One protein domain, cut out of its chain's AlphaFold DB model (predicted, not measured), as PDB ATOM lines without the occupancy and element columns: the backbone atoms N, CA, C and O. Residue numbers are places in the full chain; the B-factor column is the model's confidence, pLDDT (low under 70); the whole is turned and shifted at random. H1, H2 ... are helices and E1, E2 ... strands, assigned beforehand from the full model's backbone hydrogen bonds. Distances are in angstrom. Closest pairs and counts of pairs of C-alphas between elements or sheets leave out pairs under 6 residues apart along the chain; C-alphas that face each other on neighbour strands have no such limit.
ATOM      1  N   PHE A  24     -49.869   2.420  16.559       93.75
ATOM      2  CA  PHE A  24     -48.510   2.607  17.057       93.75
ATOM      3  C   PHE A  24     -48.443   3.828  17.973       93.75
ATOM      4  O   PHE A  24     -48.608   4.951  17.511       93.75
ATOM      5  N   TYR A  25     -48.161   3.616  19.261       93.12
ATOM      6  CA  TYR A  25     -48.029   4.688  20.253       93.12
ATOM      7  C   TYR A  25     -46.616   4.716  20.823       93.12
ATOM      8  O   TYR A  25     -46.149   3.733  21.403       93.12
ATOM      9  N   PHE A  26     -45.952   5.857  20.688       90.62
ATOM     10  CA  PHE A  26     -44.569   6.045  21.106       90.62
ATOM     11  C   PHE A  26     -44.332   7.469  21.625       90.62
ATOM     12  O   PHE A  26     -43.388   8.138  21.225       90.62
ATOM     13  N   GLN A  27     -45.220   7.949  22.498       89.94
ATOM     14  CA  GLN A  27     -45.139   9.283  23.098       89.94
ATOM     15  C   GLN A  27     -44.098   9.367  24.216       89.94
ATOM     16  O   GLN A  27     -43.952   8.424  24.994       89.94
ATOM     17  N   GLU A  28     -43.472  10.536  24.369       86.06
ATOM     18  CA  GLU A  28     -42.525  10.825  25.460       86.06
ATOM     19  C   GLU A  28     -41.340   9.835  25.502       86.06
ATOM     20  O   GLU A  28     -40.793   9.521  26.565       86.06
ATOM     21  N   VAL A  29     -40.921   9.348  24.329       83.56
ATOM     22  CA  VAL A  29     -39.752   8.483  24.152       83.56
ATOM     23  C   VAL A  29     -38.778   9.134  23.164       83.56
ATOM     24  O   VAL A  29     -39.164   9.462  22.047       83.56
ATOM     25  N   PRO A  30     -37.487   9.288  23.507       75.31
ATOM     26  CA  PRO A  30     -36.514   9.806  22.552       75.31
ATOM     27  C   PRO A  30     -36.407   8.867  21.339       75.31
ATOM     28  O   PRO A  30     -35.847   7.783  21.430       75.31
ATOM     29  N   ILE A  31     -36.963   9.272  20.197       83.25
ATOM     30  CA  ILE A  31     -36.804   8.563  18.911       83.25
ATOM     31  C   ILE A  31     -35.824   9.264  17.968       83.25
ATOM     32  O   ILE A  31     -35.561   8.770  16.873       83.25
ATOM     33  N   GLY A  32     -35.256  10.380  18.428       86.00
ATOM     34  CA  GLY A  32     -34.380  11.267  17.673       86.00
ATOM     35  C   GLY A  32     -35.105  12.545  17.260       86.00
ATOM     36  O   GLY A  32     -36.288  12.526  16.925       86.00
ATOM     37  N   SER A  33     -34.391  13.673  17.269       91.44
ATOM     38  CA  SER A  33     -34.929  14.954  16.782       91.44
ATOM     39  C   SER A  33     -35.082  14.985  15.257       91.44
ATOM     40  O   SER A  33     -35.824  15.801  14.719       91.44
ATOM     41  N   THR A  34     -34.378  14.094  14.559       92.00
ATOM     42  CA  THR A  34     -34.443  13.936  13.108       92.00
ATOM     43  C   THR A  34     -34.897  12.523  12.790       92.00
ATOM     44  O   THR A  34     -34.186  11.572  13.108       92.00
ATOM     45  N   LEU A  35     -36.047  12.386  12.131       92.44
ATOM     46  CA  LEU A  35     -36.425  11.123  11.507       92.44
ATOM     47  C   LEU A  35     -35.856  11.101  10.091       92.44
ATOM     48  O   LEU A  35     -36.288  11.861   9.223       92.44
ATOM     49  N   ILE A  36     -34.866  10.241   9.886       91.06
ATOM     50  CA  ILE A  36     -34.248   9.997   8.583       91.06
ATOM     51  C   ILE A  36     -35.124   9.097   7.713       91.06
ATOM     52  O   ILE A  36     -36.045   8.439   8.212       91.06
ATOM     53  N   ASN A  37     -34.808   9.018   6.424       90.50
ATOM     54  CA  ASN A  37     -35.435   8.085   5.489       90.50
ATOM     55  C   ASN A  37     -35.539   6.658   6.073       90.50
ATOM     56  O   ASN A  37     -34.543   6.088   6.523       90.50
ATOM     57  N   GLY A  38     -36.752   6.099   6.089       87.81
ATOM     58  CA  GLY A  38     -37.006   4.744   6.591       87.81
ATOM     59  C   GLY A  38     -37.017   4.585   8.117       87.81
ATOM     60  O   GLY A  38     -37.083   3.455   8.597       87.81
ATOM     61  N   SER A  39     -36.972   5.670   8.905       89.75
ATOM     62  CA  SER A  39     -37.036   5.583  10.379       89.75
ATOM     63  C   SER A  39     -38.282   4.834  10.863       89.75
ATOM     64  O   SER A  39     -38.191   3.983  11.746       89.75
ATOM     65  N   LEU A  40     -39.447   5.127  10.274       91.25
ATOM     66  CA  LEU A  40     -40.727   4.499  10.601       91.25
ATOM     67  C   LEU A  40     -41.319   3.827   9.352       91.25
ATOM     68  O   LEU A  40     -41.900   4.480   8.488       91.25
ATOM     69  N   GLU A  41     -41.168   2.507   9.253       91.69
ATOM     70  CA  GLU A  41     -41.665   1.705   8.128       91.69
ATOM     71  C   GLU A  41     -42.740   0.721   8.590       91.69
ATOM     72  O   GLU A  41     -42.459  -0.194   9.366       91.69
ATOM     73  N   PHE A  42     -43.954   0.879   8.064       91.56
ATOM     74  CA  PHE A  42     -45.127   0.063   8.402       91.56
ATOM     75  C   PHE A  42     -45.599  -0.808   7.227       91.56
ATOM     76  O   PHE A  42     -46.771  -1.154   7.119       91.56
ATOM     77  N   LEU A  43     -44.692  -1.160   6.308       87.88
ATOM     78  CA  LEU A  43     -45.028  -1.875   5.073       87.88
ATOM     79  C   LEU A  43     -45.815  -3.169   5.341       87.88
ATOM     80  O   LEU A  43     -45.321  -4.101   5.974       87.88
ATOM     81  N   GLY A  44     -47.028  -3.237   4.790       86.38
ATOM     82  CA  GLY A  44     -47.907  -4.403   4.894       86.38
ATOM     83  C   GLY A  44     -48.688  -4.505   6.206       86.38
ATOM     84  O   GLY A  44     -49.435  -5.468   6.358       86.38
ATOM     85  N   ALA A  45     -48.536  -3.544   7.121       90.25
ATOM     86  CA  ALA A  45     -49.365  -3.425   8.311       90.25
ATOM     87  C   ALA A  45     -50.601  -2.556   8.013       90.25
ATOM     88  O   ALA A  45     -50.454  -1.513   7.377       90.25
ATOM     89  N   PRO A  46     -51.806  -2.932   8.477       93.00
ATOM     90  CA  PRO A  46     -53.013  -2.116   8.330       93.00
ATOM     91  C   PRO A  46     -53.026  -0.959   9.349       93.00
ATOM     92  O   PRO A  46     -53.951  -0.838  10.154       93.00
ATOM     93  N   ILE A  47     -51.970  -0.141   9.356       93.75
ATOM     94  CA  ILE A  47     -51.779   0.921  10.343       93.75
ATOM     95  C   ILE A  47     -52.814   2.028  10.127       93.75
ATOM     96  O   ILE A  47     -52.989   2.539   9.025       93.75
ATOM     97  N   SER A  48     -53.514   2.389  11.194       94.50
ATOM     98  CA  SER A  48     -54.569   3.405  11.183       94.50
ATOM     99  C   SER A  48     -54.275   4.565  12.126       94.50
ATOM    100  O   SER A  48     -54.733   5.673  11.870       94.50
ATOM    101  N   ILE A  49     -53.476   4.343  13.175       96.44
ATOM    102  CA  ILE A  49     -53.084   5.378  14.138       96.44
ATOM    103  C   ILE A  49     -51.582   5.296  14.385       96.44
ATOM    104  O   ILE A  49     -51.045   4.231  14.697       96.44
ATOM    105  N   ILE A  50     -50.907   6.436  14.286       96.44
ATOM    106  CA  ILE A  50     -49.498   6.607  14.632       96.44
ATOM    107  C   ILE A  50     -49.393   7.821  15.537       96.44
ATOM    108  O   ILE A  50     -49.587   8.943  15.090       96.44
ATOM    109  N   ASP A  51     -49.038   7.606  16.794       96.81
ATOM    110  CA  ASP A  51     -48.878   8.661  17.781       96.81
ATOM    111  C   ASP A  51     -47.429   8.714  18.266       96.81
ATOM    112  O   ASP A  51     -46.977   7.896  19.071       96.81
ATOM    113  N   ILE A  52     -46.695   9.689  17.743       95.38
ATOM    114  CA  ILE A  52     -45.304   9.997  18.093       95.38
ATOM    115  C   ILE A  52     -45.197  11.425  18.644       95.38
ATOM    116  O   ILE A  52     -44.187  12.114  18.457       95.38
ATOM    117  N   GLY A  53     -46.253  11.888  19.317       95.56
ATOM    118  CA  GLY A  53     -46.261  13.187  19.969       95.56
ATOM    119  C   GLY A  53     -45.243  13.284  21.111       95.56
ATOM    120  O   GLY A  53     -44.871  12.280  21.720       95.56
ATOM    121  N   ARG A  54     -44.822  14.508  21.449       94.50
ATOM    122  CA  ARG A  54     -43.934  14.796  22.599       94.50
ATOM    123  C   ARG A  54     -42.566  14.110  22.544       94.50
ATOM    124  O   ARG A  54     -42.062  13.649  23.566       94.50
ATOM    125  N   ASN A  55     -41.950  14.069  21.366       93.50
ATOM    126  CA  ASN A  55     -40.663  13.406  21.141       93.50
ATOM    127  C   ASN A  55     -39.537  14.354  20.696       93.50
ATOM    128  O   ASN A  55     -38.467  13.887  20.310       93.50
ATOM    129  N   SER A  56     -39.754  15.674  20.757       94.19
ATOM    130  CA  SER A  56     -38.793  16.695  20.305       94.19
ATOM    131  C   SER A  56     -38.339  16.522  18.847       94.19
ATOM    132  O   SER A  56     -37.211  16.859  18.487       94.19
ATOM    133  N   ILE A  57     -39.212  15.998  17.982       95.00
ATOM    134  CA  ILE A  57     -38.937  15.865  16.548       95.00
ATOM    135  C   ILE A  57     -38.908  17.267  15.939       95.00
ATOM    136  O   ILE A  57     -39.908  17.978  15.977       95.00
ATOM    137  N   SER A  58     -37.785  17.675  15.364       95.06
ATOM    138  CA  SER A  58     -37.644  18.953  14.658       95.06
ATOM    139  C   SER A  58     -37.617  18.782  13.144       95.06
ATOM    140  O   SER A  58     -38.001  19.697  12.417       95.06
ATOM    141  N   THR A  59     -37.160  17.619  12.671       94.06
ATOM    142  CA  THR A  59     -36.876  17.370  11.257       94.06
ATOM    143  C   THR A  59     -37.428  16.018  10.823       94.06
ATOM    144  O   THR A  59     -37.214  15.000  11.479       94.06
ATOM    145  N   LEU A  60     -38.094  16.009   9.672       95.31
ATOM    146  CA  LEU A  60     -38.502  14.807   8.951       95.31
ATOM    147  C   LEU A  60     -37.796  14.839   7.595       95.31
ATOM    148  O   LEU A  60     -37.901  15.845   6.898       95.31
ATOM    149  N   GLU A  61     -37.078  13.789   7.211       94.06
ATOM    150  CA  GLU A  61     -36.589  13.628   5.834       94.06
ATOM    151  C   GLU A  61     -37.702  13.124   4.900       94.06
ATOM    152  O   GLU A  61     -38.760  12.659   5.346       94.06
ATOM    153  N   SER A  62     -37.461  13.166   3.584       92.88
ATOM    154  CA  SER A  62     -38.321  12.472   2.622       92.88
ATOM    155  C   SER A  62     -38.456  11.000   2.997       92.88
ATOM    156  O   SER A  62     -37.471  10.301   3.245       92.88
ATOM    157  N   HIS A  63     -39.698  10.513   3.000       92.19
ATOM    158  CA  HIS A  63     -40.014   9.118   3.315       92.19
ATOM    159  C   HIS A  63     -39.461   8.656   4.678       92.19
ATOM    160  O   HIS A  63     -39.129   7.486   4.857       92.19
ATOM    161  N   ALA A  64     -39.362   9.561   5.656       93.56
ATOM    162  CA  ALA A  64     -39.047   9.182   7.032       93.56
ATOM    163  C   ALA A  64     -40.119   8.268   7.651       93.56
ATOM    164  O   ALA A  64     -39.811   7.430   8.499       93.56
ATOM    165  N   ILE A  65     -41.366   8.417   7.189       94.19
ATOM    166  CA  ILE A  65     -42.517   7.590   7.551       94.19
ATOM    167  C   ILE A  65     -43.096   6.982   6.266       94.19
ATOM    168  O   ILE A  65     -43.436   7.713   5.333       94.19
ATOM    169  N   THR A  66     -43.184   5.653   6.184       93.00
ATOM    170  CA  THR A  66     -43.679   4.933   4.995       93.00
ATOM    171  C   THR A  66     -44.543   3.730   5.361       93.00
ATOM    172  O   THR A  66     -44.570   3.288   6.506       93.00
ATOM    173  N   GLY A  67     -45.255   3.186   4.369       92.00
ATOM    174  CA  GLY A  67     -46.201   2.086   4.588       92.00
ATOM    175  C   GLY A  67     -47.475   2.525   5.303       92.00
ATOM    176  O   GLY A  67     -48.109   1.716   5.959       92.00
ATOM    177  N   LEU A  68     -47.814   3.811   5.196       94.19
ATOM    178  CA  LEU A  68     -49.056   4.365   5.717       94.19
ATOM    179  C   LEU A  68     -50.237   3.932   4.850       94.19
ATOM    180  O   LEU A  68     -50.104   3.806   3.630       94.19
ATOM    181  N   GLU A  69     -51.403   3.812   5.472       94.44
ATOM    182  CA  GLU A  69     -52.678   3.706   4.772       94.44
ATOM    183  C   GLU A  69     -53.298   5.095   4.570       94.44
ATOM    184  O   GLU A  69     -53.057   6.034   5.333       94.44
ATOM    185  N   SER A  70     -54.123   5.248   3.534       94.19
ATOM    186  CA  SER A  70     -54.733   6.546   3.179       94.19
ATOM    187  C   SER A  70     -55.659   7.160   4.230       94.19
ATOM    188  O   SER A  70     -55.927   8.356   4.169       94.19
ATOM    189  N   ASN A  71     -56.121   6.364   5.191       93.81
ATOM    190  CA  ASN A  71     -56.955   6.771   6.318       93.81
ATOM    191  C   ASN A  71     -56.168   6.852   7.640       93.81
ATOM    192  O   ASN A  71     -56.785   6.848   8.703       93.81
ATOM    193  N   THR A  72     -54.831   6.869   7.594       95.88
ATOM    194  CA  THR A  72     -54.008   6.936   8.810       95.88
ATOM    195  C   THR A  72     -54.171   8.289   9.503       95.88
ATOM    196  O   THR A  72     -54.093   9.342   8.865       95.88
ATOM    197  N   GLU A  73     -54.326   8.264  10.823       97.31
ATOM    198  CA  GLU A  73     -54.151   9.414  11.703       97.31
ATOM    199  C   GLU A  73     -52.712   9.433  12.231       97.31
ATOM    200  O   GLU A  73     -52.287   8.549  12.977       97.31
ATOM    201  N   LEU A  74     -51.945  10.439  11.817       97.69
ATOM    202  CA  LEU A  74     -50.580  10.684  12.259       97.69
ATOM    203  C   LEU A  74     -50.566  11.835  13.270       97.69
ATOM    204  O   LEU A  74     -50.674  13.007  12.903       97.69
ATOM    205  N   ASP A  75     -50.378  11.510  14.544       97.44
ATOM    206  CA  ASP A  75     -50.182  12.476  15.614       97.44
ATOM    207  C   ASP A  75     -48.688  12.734  15.865       97.44
ATOM    208  O   ASP A  75     -47.951  11.899  16.395       97.44
ATOM    209  N   ILE A  76     -48.245  13.930  15.470       96.62
ATOM    210  CA  ILE A  76     -46.907  14.477  15.721       96.62
ATOM    211  C   ILE A  76     -46.985  15.729  16.603       96.62
ATOM    212  O   ILE A  76     -46.116  16.605  16.524       96.62
ATOM    213  N   ARG A  77     -48.014  15.836  17.453       95.38
ATOM    214  CA  ARG A  77     -48.225  16.989  18.335       95.38
ATOM    215  C   ARG A  77     -47.099  17.189  19.340       95.38
ATOM    216  O   ARG A  77     -46.402  16.252  19.724       95.38
ATOM    217  N   ASP A  78     -46.991  18.416  19.833       94.88
ATOM    218  CA  ASP A  78     -46.062  18.808  20.893       94.88
ATOM    219  C   ASP A  78     -44.605  18.404  20.567       94.88
ATOM    220  O   ASP A  78     -43.856  17.942  21.426       94.88
ATOM    221  N   ASN A  79     -44.222  18.539  19.295       95.75
ATOM    222  CA  ASN A  79     -42.858  18.363  18.804       95.75
ATOM    223  C   ASN A  79     -42.242  19.741  18.462       95.75
ATOM    224  O   ASN A  79     -42.766  20.793  18.835       95.75
ATOM    225  N   GLU A  80     -41.095  19.755  17.790       95.69
ATOM    226  CA  GLU A  80     -40.302  20.955  17.499       95.69
ATOM    227  C   GLU A  80     -40.274  21.298  16.000       95.69
ATOM    228  O   GLU A  80     -39.367  21.987  15.527       95.69
ATOM    229  N   ILE A  81     -41.270  20.835  15.239       94.19
ATOM    230  CA  ILE A  81     -41.353  21.045  13.790       94.19
ATOM    231  C   ILE A  81     -41.603  22.525  13.499       94.19
ATOM    232  O   ILE A  81     -42.606  23.105  13.921       94.19
ATOM    233  N   ARG A  82     -40.682  23.134  12.748       91.38
ATOM    234  CA  ARG A  82     -40.771  24.537  12.317       91.38
ATOM    235  C   ARG A  82     -41.217  24.693  10.874       91.38
ATOM    236  O   ARG A  82     -41.958  25.617  10.569       91.38
ATOM    237  N   GLU A  83     -40.804  23.784  10.001       88.50
ATOM    238  CA  GLU A  83     -41.048  23.886   8.565       88.50
ATOM    239  C   GLU A  83     -41.825  22.667   8.068       88.50
ATOM    240  O   GLU A  83     -41.495  21.524   8.387       88.50
ATOM    241  N   LEU A  84     -42.853  22.915   7.254       90.50
ATOM    242  CA  LEU A  84     -43.608  21.871   6.561       90.50
ATOM    243  C   LEU A  84     -43.095  21.768   5.126       90.50
ATOM    244  O   LEU A  84     -43.739  22.229   4.182       90.50
ATOM    245  N   THR A  85     -41.887  21.235   4.965       91.81
ATOM    246  CA  THR A  85     -41.237  21.129   3.656       91.81
ATOM    247  C   THR A  85     -42.033  20.216   2.717       91.81
ATOM    248  O   THR A  85     -42.588  19.193   3.126       91.81
ATOM    249  N   GLU A  86     -42.078  20.576   1.431       93.50
ATOM    250  CA  GLU A  86     -42.780  19.770   0.422       93.50
ATOM    251  C   GLU A  86     -42.203  18.355   0.347       93.50
ATOM    252  O   GLU A  86     -42.945  17.380   0.325       93.50
ATOM    253  N   GLU A  87     -40.880  18.226   0.390       94.44
ATOM    254  CA  GLU A  87     -40.195  16.938   0.311       94.44
ATOM    255  C   GLU A  87     -40.630  15.946   1.408       94.44
ATOM    256  O   GLU A  87     -40.825  14.761   1.129       94.44
ATOM    257  N   SER A  88     -40.818  16.419   2.640       94.44
ATOM    258  CA  SER A  88     -41.077  15.548   3.789       94.44
ATOM    259  C   SER A  88     -42.554  15.200   3.944       94.44
ATOM    260  O   SER A  88     -42.891  14.072   4.305       94.44
ATOM    261  N   PHE A  89     -43.453  16.141   3.650       95.19
ATOM    262  CA  PHE A  89     -44.888  15.974   3.901       95.19
ATOM    263  C   PHE A  89     -45.689  15.578   2.660       95.19
ATOM    264  O   PHE A  89     -46.728  14.927   2.796       95.19
ATOM    265  N   ARG A  90     -45.237  15.926   1.446       95.06
ATOM    266  CA  ARG A  90     -46.003  15.667   0.219       95.06
ATOM    267  C   ARG A  90     -46.331  14.191  -0.015       95.06
ATOM    268  O   ARG A  90     -47.484  13.928  -0.345       95.06
ATOM    269  N   PRO A  91     -45.421  13.222   0.213       94.94
ATOM    270  CA  PRO A  91     -45.761  11.808   0.058       94.94
ATOM    271  C   PRO A  91     -46.939  11.365   0.940       94.94
ATOM    272  O   PRO A  91     -47.783  10.592   0.492       94.94
ATOM    273  N   MET A  92     -47.018  11.874   2.175       95.50
ATOM    274  CA  MET A  92     -48.103  11.551   3.108       95.50
ATOM    275  C   MET A  92     -49.396  12.277   2.734       95.50
ATOM    276  O   MET A  92     -50.455  11.662   2.720       95.50
ATOM    277  N   LEU A  93     -49.326  13.563   2.373       94.38
ATOM    278  CA  LEU A  93     -50.513  14.342   2.001       94.38
ATOM    279  C   LEU A  93     -51.137  13.892   0.675       94.38
ATOM    280  O   LEU A  93     -52.362  13.843   0.575       94.38
ATOM    281  N   ASP A  94     -50.325  13.519  -0.320       94.81
ATOM    282  CA  ASP A  94     -50.821  12.916  -1.564       94.81
ATOM    283  C   ASP A  94     -51.625  11.638  -1.245       94.81
ATOM    284  O   ASP A  94     -52.710  11.438  -1.788       94.81
ATOM    285  N   LEU A  95     -51.146  10.807  -0.315       94.75
ATOM    286  CA  LEU A  95     -51.832   9.590   0.124       94.75
ATOM    287  C   LEU A  95     -53.104   9.884   0.946       94.75
ATOM    288  O   LEU A  95     -54.162   9.315   0.677       94.75
ATOM    289  N   PHE A  96     -53.017  10.771   1.939       94.75
ATOM    290  CA  PHE A  96     -54.111  11.087   2.866       94.75
ATOM    291  C   PHE A  96     -55.281  11.791   2.182       94.75
ATOM    292  O   PHE A  96     -56.433  11.625   2.586       94.75
ATOM    293  N   SER A  97     -55.009  12.492   1.080       91.44
ATOM    294  CA  SER A  97     -56.036  13.118   0.249       91.44
ATOM    295  C   SER A  97     -57.036  12.140  -0.385       91.44
ATOM    296  O   SER A  97     -58.087  12.569  -0.859       91.44
ATOM    297  N   LEU A  98     -56.732  10.835  -0.407       90.31
ATOM    298  CA  LEU A  98     -57.574   9.819  -1.041       90.31
ATOM    299  C   LEU A  98     -58.776   9.406  -0.180       90.31
ATOM    300  O   LEU A  98     -59.844   9.145  -0.733       90.31
ATOM    301  N   VAL A  99     -58.600   9.301   1.145       88.56
ATOM    302  CA  VAL A  99     -59.604   8.746   2.085       88.56
ATOM    303  C   VAL A  99     -59.618   9.505   3.429       88.56
ATOM    304  O   VAL A  99     -60.028   8.965   4.447       88.56
ATOM    305  N   GLU A 100     -59.198  10.772   3.434       85.88
ATOM    306  CA  GLU A 100     -59.257  11.678   4.599       85.88
ATOM    307  C   GLU A 100     -58.336  11.298   5.776       85.88
ATOM    308  O   GLU A 100     -58.700  11.452   6.940       85.88
ATOM    309  N   GLY A 101     -57.110  10.847   5.490       92.25
ATOM    310  CA  GLY A 101     -56.055  10.761   6.507       92.25
ATOM    311  C   GLY A 101     -55.705  12.137   7.092       92.25
ATOM    312  O   GLY A 101     -55.909  13.179   6.453       92.25
ATOM    313  N   ILE A 102     -55.166  12.148   8.315       93.62
ATOM    314  CA  ILE A 102     -54.949  13.374   9.097       93.62
ATOM    315  C   ILE A 102     -53.530  13.414   9.665       93.62
ATOM    316  O   ILE A 102     -53.035  12.427  10.194       93.62
ATOM    317  N   ILE A 103     -52.896  14.586   9.612       95.75
ATOM    318  CA  ILE A 103     -51.660  14.914  10.326       95.75
ATOM    319  C   ILE A 103     -51.982  15.950  11.406       95.75
ATOM    320  O   ILE A 103     -52.359  17.085  11.097       95.75
ATOM    321  N   ASN A 104     -51.799  15.584  12.674       95.50
ATOM    322  CA  ASN A 104     -51.920  16.492  13.809       95.50
ATOM    323  C   ASN A 104     -50.554  17.099  14.171       95.50
ATOM    324  O   ASN A 104     -49.666  16.431  14.692       95.50
ATOM    325  N   LEU A 105     -50.414  18.397  13.915       94.31
ATOM    326  CA  LEU A 105     -49.238  19.229  14.175       94.31
ATOM    327  C   LEU A 105     -49.429  20.173  15.371       94.31
ATOM    328  O   LEU A 105     -48.613  21.073  15.576       94.31
ATOM    329  N   HIS A 106     -50.491  20.017  16.166       92.31
ATOM    330  CA  HIS A 106     -50.743  20.882  17.321       92.31
ATOM    331  C   HIS A 106     -49.514  20.991  18.241       92.31
ATOM    332  O   HIS A 106     -48.803  20.017  18.443       92.31
ATOM    333  N   GLY A 107     -49.242  22.170  18.804       91.69
ATOM    334  CA  GLY A 107     -48.117  22.353  19.731       91.69
ATOM    335  C   GLY A 107     -46.728  22.399  19.079       91.69
ATOM    336  O   GLY A 107     -45.747  22.542  19.800       91.69
ATOM    337  N   ASN A 108     -46.630  22.338  17.745       93.12
ATOM    338  CA  ASN A 108     -45.374  22.561  17.027       93.12
ATOM    339  C   ASN A 108     -45.152  24.058  16.719       93.12
ATOM    340  O   ASN A 108     -46.104  24.761  16.361       93.12
ATOM    341  N   PRO A 109     -43.909  24.568  16.799       91.31
ATOM    342  CA  PRO A 109     -43.571  25.960  16.506       91.31
ATOM    343  C   PRO A 109     -43.471  26.243  14.994       91.31
ATOM    344  O   PRO A 109     -42.477  26.806  14.539       91.31
ATOM    345  N   VAL A 110     -44.494  25.873  14.216       87.50
ATOM    346  CA  VAL A 110     -44.484  26.017  12.752       87.50
ATOM    347  C   VAL A 110     -44.396  27.491  12.347       87.50
ATOM    348  O   VAL A 110     -45.207  28.326  12.766       87.50
ATOM    349  N   GLU A 111     -43.397  27.811  11.530       81.88
ATOM    350  CA  GLU A 111     -43.134  29.146  11.017       81.88
ATOM    351  C   GLU A 111     -44.169  29.538   9.962       81.88
ATOM    352  O   GLU A 111     -44.607  28.736   9.144       81.88
ATOM    353  N   ARG A 112     -44.588  30.805   9.990       74.94
ATOM    354  CA  ARG A 112     -45.616  31.352   9.097       74.94
ATOM    355  C   ARG A 112     -44.980  32.103   7.945       74.94
ATOM    356  O   ARG A 112     -45.011  33.333   7.914       74.94
ATOM    357  N   ASP A 113     -44.389  31.365   7.024       72.31
ATOM    358  CA  ASP A 113     -43.659  31.940   5.903       72.31
ATOM    359  C   ASP A 113     -44.046  31.301   4.555       72.31
ATOM    360  O   ASP A 113     -45.080  30.643   4.414       72.31
ATOM    361  N   CYS A 114     -43.235  31.551   3.524       69.94
ATOM    362  CA  CYS A 114     -43.490  31.043   2.177       69.94
ATOM    363  C   CYS A 114     -43.263  29.527   2.042       69.94
ATOM    364  O   CYS A 114     -43.713  28.957   1.046       69.94
ATOM    365  N   SER A 115     -42.604  28.867   3.002       76.62
ATOM    366  CA  SER A 115     -42.314  27.428   2.938       76.62
ATOM    367  C   SER A 115     -43.585  26.574   2.913       76.62
ATOM    368  O   SER A 115     -43.596  25.507   2.310       76.62
ATOM    369  N   MET A 116     -44.692  27.074   3.471       79.12
ATOM    370  CA  MET A 116     -45.983  26.376   3.493       79.12
ATOM    371  C   MET A 116     -46.861  26.642   2.263       79.12
ATOM    372  O   MET A 116     -47.962  26.093   2.170       79.12
ATOM    373  N   ALA A 117     -46.424  27.478   1.311       77.75
ATOM    374  CA  ALA A 117     -47.257  27.904   0.183       77.75
ATOM    375  C   ALA A 117     -47.838  26.723  -0.618       77.75
ATOM    376  O   ALA A 117     -48.972  26.797  -1.078       77.75
ATOM    377  N   TRP A 118     -47.104  25.617  -0.740       84.69
ATOM    378  CA  TRP A 118     -47.545  24.426  -1.470       84.69
ATOM    379  C   TRP A 118     -48.734  23.701  -0.806       84.69
ATOM    380  O   TRP A 118     -49.583  23.163  -1.517       84.69
ATOM    381  N   ILE A 119     -48.853  23.744   0.530       85.38
ATOM    382  CA  ILE A 119     -50.031  23.247   1.268       85.38
ATOM    383  C   ILE A 119     -51.178  24.238   1.108       85.38
ATOM    384  O   ILE A 119     -52.300  23.866   0.785       85.38
ATOM    385  N   VAL A 120     -50.887  25.526   1.292       76.19
ATOM    386  CA  VAL A 120     -51.881  26.608   1.248       76.19
ATOM    387  C   VAL A 120     -52.579  26.703  -0.106       76.19
ATOM    388  O   VAL A 120     -53.786  26.927  -0.173       76.19
ATOM    389  N   LEU A 121     -51.830  26.533  -1.190       77.00
ATOM    390  CA  LEU A 121     -52.355  26.608  -2.551       77.00
ATOM    391  C   LEU A 121     -53.106  25.335  -2.970       77.00
ATOM    392  O   LEU A 121     -53.720  25.331  -4.039       77.00
ATOM    393  N   ASN A 122     -53.101  24.282  -2.144       84.75
ATOM    394  CA  ASN A 122     -53.841  23.052  -2.384       84.75
ATOM    395  C   ASN A 122     -54.931  22.841  -1.310       84.75
ATOM    396  O   ASN A 122     -54.644  22.357  -0.215       84.75
ATOM    397  N   PRO A 123     -56.210  23.140  -1.615       81.12
ATOM    398  CA  PRO A 123     -57.289  23.017  -0.638       81.12
ATOM    399  C   PRO A 123     -57.510  21.579  -0.160       81.12
ATOM    400  O   PRO A 123     -58.026  21.398   0.934       81.12
ATOM    401  N   VAL A 124     -57.114  20.571  -0.943       85.75
ATOM    402  CA  VAL A 124     -57.240  19.164  -0.544       85.75
ATOM    403  C   VAL A 124     -56.242  18.835   0.566       85.75
ATOM    404  O   VAL A 124     -56.613  18.237   1.567       85.75
ATOM    405  N   PHE A 125     -54.994  19.297   0.444       89.00
ATOM    406  CA  PHE A 125     -53.975  19.094   1.482       89.00
ATOM    407  C   PHE A 125     -54.325  19.801   2.788       89.00
ATOM    408  O   PHE A 125     -54.020  19.293   3.865       89.00
ATOM    409  N   LEU A 126     -54.990  20.954   2.702       83.56
ATOM    410  CA  LEU A 126     -55.406  21.712   3.876       83.56
ATOM    411  C   LEU A 126     -56.394  20.945   4.769       83.56
ATOM    412  O   LEU A 126     -56.413  21.178   5.974       83.56
ATOM    413  N   GLU A 127     -57.204  20.051   4.204       85.81
ATOM    414  CA  GLU A 127     -58.152  19.245   4.985       85.81
ATOM    415  C   GLU A 127     -57.461  18.118   5.770       85.81
ATOM    416  O   GLU A 127     -57.949  17.728   6.827       85.81
ATOM    417  N   SER A 128     -56.286  17.664   5.322       88.81
ATOM    418  CA  SER A 128     -55.495  16.629   5.998       88.81
ATOM    419  C   SER A 128     -54.559  17.162   7.084       88.81
ATOM    420  O   SER A 128     -53.896  16.370   7.746       88.81
ATOM    421  N   VAL A 129     -54.455  18.481   7.287       89.38
ATOM    422  CA  VAL A 129     -53.505  19.073   8.242       89.38
ATOM    423  C   VAL A 129     -54.230  19.818   9.359       89.38
ATOM    424  O   VAL A 129     -54.863  20.852   9.137       89.38
ATOM    425  N   LEU A 130     -54.064  19.342  10.593       87.19
ATOM    426  CA  LEU A 130     -54.580  19.984  11.800       87.19
ATOM    427  C   LEU A 130     -53.438  20.626  12.587       87.19
ATOM    428  O   LEU A 130     -52.449  19.981  12.905       87.19
ATOM    429  N   GLY A 131     -53.572  21.903  12.942       84.12
ATOM    430  CA  GLY A 131     -52.551  22.607  13.711       84.12
ATOM    431  C   GLY A 131     -52.979  24.000  14.153       84.12
ATOM    432  O   GLY A 131     -53.942  24.579  13.632       84.12
ATOM    433  N   ILE A 132     -52.256  24.533  15.137       79.12
ATOM    434  CA  ILE A 132     -52.435  25.880  15.682       79.12
ATOM    435  C   ILE A 132     -51.072  26.572  15.667       79.12
ATOM    436  O   ILE A 132     -50.076  25.999  16.100       79.12
ATOM    437  N   CYS A 133     -51.026  27.797  15.151       71.00
ATOM    438  CA  CYS A 133     -49.834  28.633  15.151       71.00
ATOM    439  C   CYS A 133     -49.457  29.057  16.578       71.00
ATOM    440  O   CYS A 133     -50.288  29.071  17.483       71.00
ATOM    441  N   THR A 134     -48.218  29.511  16.764       72.88
ATOM    442  CA  THR A 134     -47.699  29.970  18.066       72.88
ATOM    443  C   THR A 134     -48.505  31.101  18.718       72.88
ATOM    444  O   THR A 134     -48.420  31.291  19.927       72.88
ATOM    445  N   ASP A 135     -49.310  31.837  17.948       76.25
ATOM    446  CA  ASP A 135     -50.207  32.888  18.441       76.25
ATOM    447  C   ASP A 135     -51.651  32.424  18.711       76.25
ATOM    448  O   ASP A 135     -52.520  33.251  18.990       76.25
ATOM    449  N   GLY A 136     -51.925  31.120  18.628       74.69
ATOM    450  CA  GLY A 136     -53.249  30.539  18.860       74.69
ATOM    451  C   GLY A 136     -54.156  30.495  17.626       74.69
ATOM    452  O   GLY A 136     -55.286  30.014  17.720       74.69
ATOM    453  N   THR A 137     -53.698  30.961  16.460       79.06
ATOM    454  CA  THR A 137     -54.498  30.914  15.227       79.06
ATOM    455  C   THR A 137     -54.504  29.506  14.633       79.06
ATOM    456  O   THR A 137     -53.447  28.945  14.364       79.06
ATOM    457  N   TYR A 138     -55.679  28.936  14.351       80.31
ATOM    458  CA  TYR A 138     -55.772  27.669  13.612       80.31
ATOM    459  C   TYR A 138     -55.147  27.793  12.220       80.31
ATOM    460  O   TYR A 138     -55.433  28.762  11.508       80.31
ATOM    461  N   PHE A 139     -54.382  26.783  11.794       79.50
ATOM    462  CA  PHE A 139     -53.743  26.755  10.471       79.50
ATOM    463  C   PHE A 139     -54.758  27.038   9.367       79.50
ATOM    464  O   PHE A 139     -54.574  27.969   8.593       79.50
ATOM    465  N   LYS A 140     -55.902  26.345   9.373       73.81
ATOM    466  CA  LYS A 140     -56.973  26.550   8.388       73.81
ATOM    467  C   LYS A 140     -57.450  28.006   8.300       73.81
ATOM    468  O   LYS A 140     -57.669  28.509   7.203       73.81
ATOM    469  N   ILE A 141     -57.560  28.709   9.429       75.12
ATOM    470  CA  ILE A 141     -57.990  30.118   9.470       75.12
ATOM    471  C   ILE A 141     -56.883  31.043   8.955       75.12
ATOM    472  O   ILE A 141     -57.152  31.934   8.144       75.12
ATOM    473  N   TRP A 142     -55.643  30.836   9.407       72.31
ATOM    474  CA  TRP A 142     -54.500  31.634   8.961       72.31
ATOM    475  C   TRP A 142     -54.296  31.502   7.446       72.31
ATOM    476  O   TRP A 142     -54.219  32.507   6.742       72.31
ATOM    477  N   ILE A 143     -54.334  30.270   6.939       69.75
ATOM    478  CA  ILE A 143     -54.176  29.924   5.524       69.75
ATOM    479  C   ILE A 143     -55.283  30.554   4.672       69.75
ATOM    480  O   ILE A 143     -55.008  31.207   3.665       69.75
ATOM    481  N   GLN A 144     -56.545  30.437   5.096       67.06
ATOM    482  CA  GLN A 144     -57.665  31.083   4.407       67.06
ATOM    483  C   GLN A 144     -57.546  32.610   4.392       67.06
ATOM    484  O   GLN A 144     -57.936  33.250   3.414       67.06
ATOM    485  N   THR A 145     -57.020  33.204   5.464       67.75
ATOM    486  CA  THR A 145     -56.782  34.649   5.529       67.75
ATOM    487  C   THR A 145     -55.671  35.048   4.561       67.75
ATOM    488  O   THR A 145     -55.886  35.965   3.775       67.75
ATOM    489  N   PHE A 146     -54.553  34.312   4.538       66.31
ATOM    490  CA  PHE A 146     -53.441  34.513   3.603       66.31
ATOM    491  C   PHE A 146     -53.888  34.448   2.137       66.31
ATOM    492  O   PHE A 146     -53.561  35.335   1.350       66.31
ATOM    493  N   LEU A 147     -54.680  33.437   1.763       63.38
ATOM    494  CA  LEU A 147     -55.210  33.309   0.403       63.38
ATOM    495  C   LEU A 147     -56.099  34.493   0.022       63.38
ATOM    496  O   LEU A 147     -56.021  34.980  -1.103       63.38
ATOM    497  N   LYS A 148     -56.932  34.982   0.949       62.19
ATOM    498  CA  LYS A 148     -57.792  36.144   0.697       62.19
ATOM    499  C   LYS A 148     -56.973  37.404   0.435       62.19
ATOM    500  O   LYS A 148     -57.284  38.092  -0.530       62.19
ATOM    501  N   THR A 149     -55.931  37.675   1.223       59.28
ATOM    502  CA  THR A 149     -55.023  38.813   0.984       59.28
ATOM    503  C   THR A 149     -54.205  38.649  -0.296       59.28
ATOM    504  O   THR A 149     -54.003  39.619  -1.021       59.28
ATOM    505  N   PHE A 150     -53.766  37.429  -0.618       56.94
ATOM    506  CA  PHE A 150     -53.036  37.148  -1.856       56.94
ATOM    507  C   PHE A 150     -53.908  37.369  -3.105       56.94
ATOM    508  O   PHE A 150     -53.473  38.004  -4.063       56.94
ATOM    509  N   VAL A 151     -55.159  36.891  -3.090       52.91
ATOM    510  CA  VAL A 151     -56.105  37.008  -4.215       52.91
ATOM    511  C   VAL A 151     -56.680  38.422  -4.351       52.91
ATOM    512  O   VAL A 151     -56.936  38.859  -5.471       52.91
ATOM    513  N   SER A 152     -56.872  39.161  -3.252       51.66
ATOM    514  CA  SER A 152     -57.399  40.536  -3.299       51.66
ATOM    515  C   SER A 152     -56.377  41.573  -3.775       51.66
ATOM    516  O   SER A 152     -56.753  42.717  -4.027       51.66
ATOM    517  N   GLY A 153     -55.095  41.207  -3.905       52.81
ATOM    518  CA  GLY A 153     -54.026  42.140  -4.269       52.81
ATOM    519  C   GLY A 153     -53.772  43.226  -3.214       52.81
ATOM    520  O   GLY A 153     -52.997  44.152  -3.459       52.81
TER     521      GLY A 153
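This is residues 24 to 153 of the 173 residues of the protein "Hypothetical protein" of Darwinula stevensoni (UniProt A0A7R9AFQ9). With little regular structure, residues 24 to 138 wind in stacked turns, a short solenoid with parallel strands E1, E2, E3 side by side in one wall; H4 follows, and residues 148 to 153 stick out. Of 130 printed residues, 46 are in named elements, mostly helix: E1 E2 H1 E3 H2 H3 H4. It is compact, radius of gyration of the C-alphas 14.3 A, spanning 47 by 28 by 20 A.

E1, residues 49 to 51, and E2, residues 73 to 75, are parallel neighbours; N 50 and O 73, 2.8 A apart, are within hydrogen-bond range. E2 and E3, residues 102 to 104, are too, with N 104 and O 74 at 2.8 A. H1, residues 86 to 96, lies between E2 and E3 along the chain, a strand-helix-strand unit with a right-handed crossover; it only grazes the sheet. H2, residues 114 to 120, and H3, residues 123 to 127, only just touch, only at the corner, with 3 pairs of C-alphas within 8 A; closest are Ile 119 and Phe 125, 5.7 A. H4, residues 139 to 152, only just touches H2, also with 3 pairs. O i to N i+4 pairs are within range throughout H4, 5 of 7 in H1, 1 of 3 in H2 and 0 of 1 in H3; O i to N i+3, 3 of 4 in H2, 1 of 2 in H3.

E1 begins at C-alpha 49 (-53.084, 5.378, 14.138); H4, 19.8 A long, ends at C-alpha 152 (-57.399, 40.536, -3.299).

The printed part has no cut. The links E1 to E2 and H3 to H4 are long. pLDDT is under 70 at residues 114 and 143 to 153.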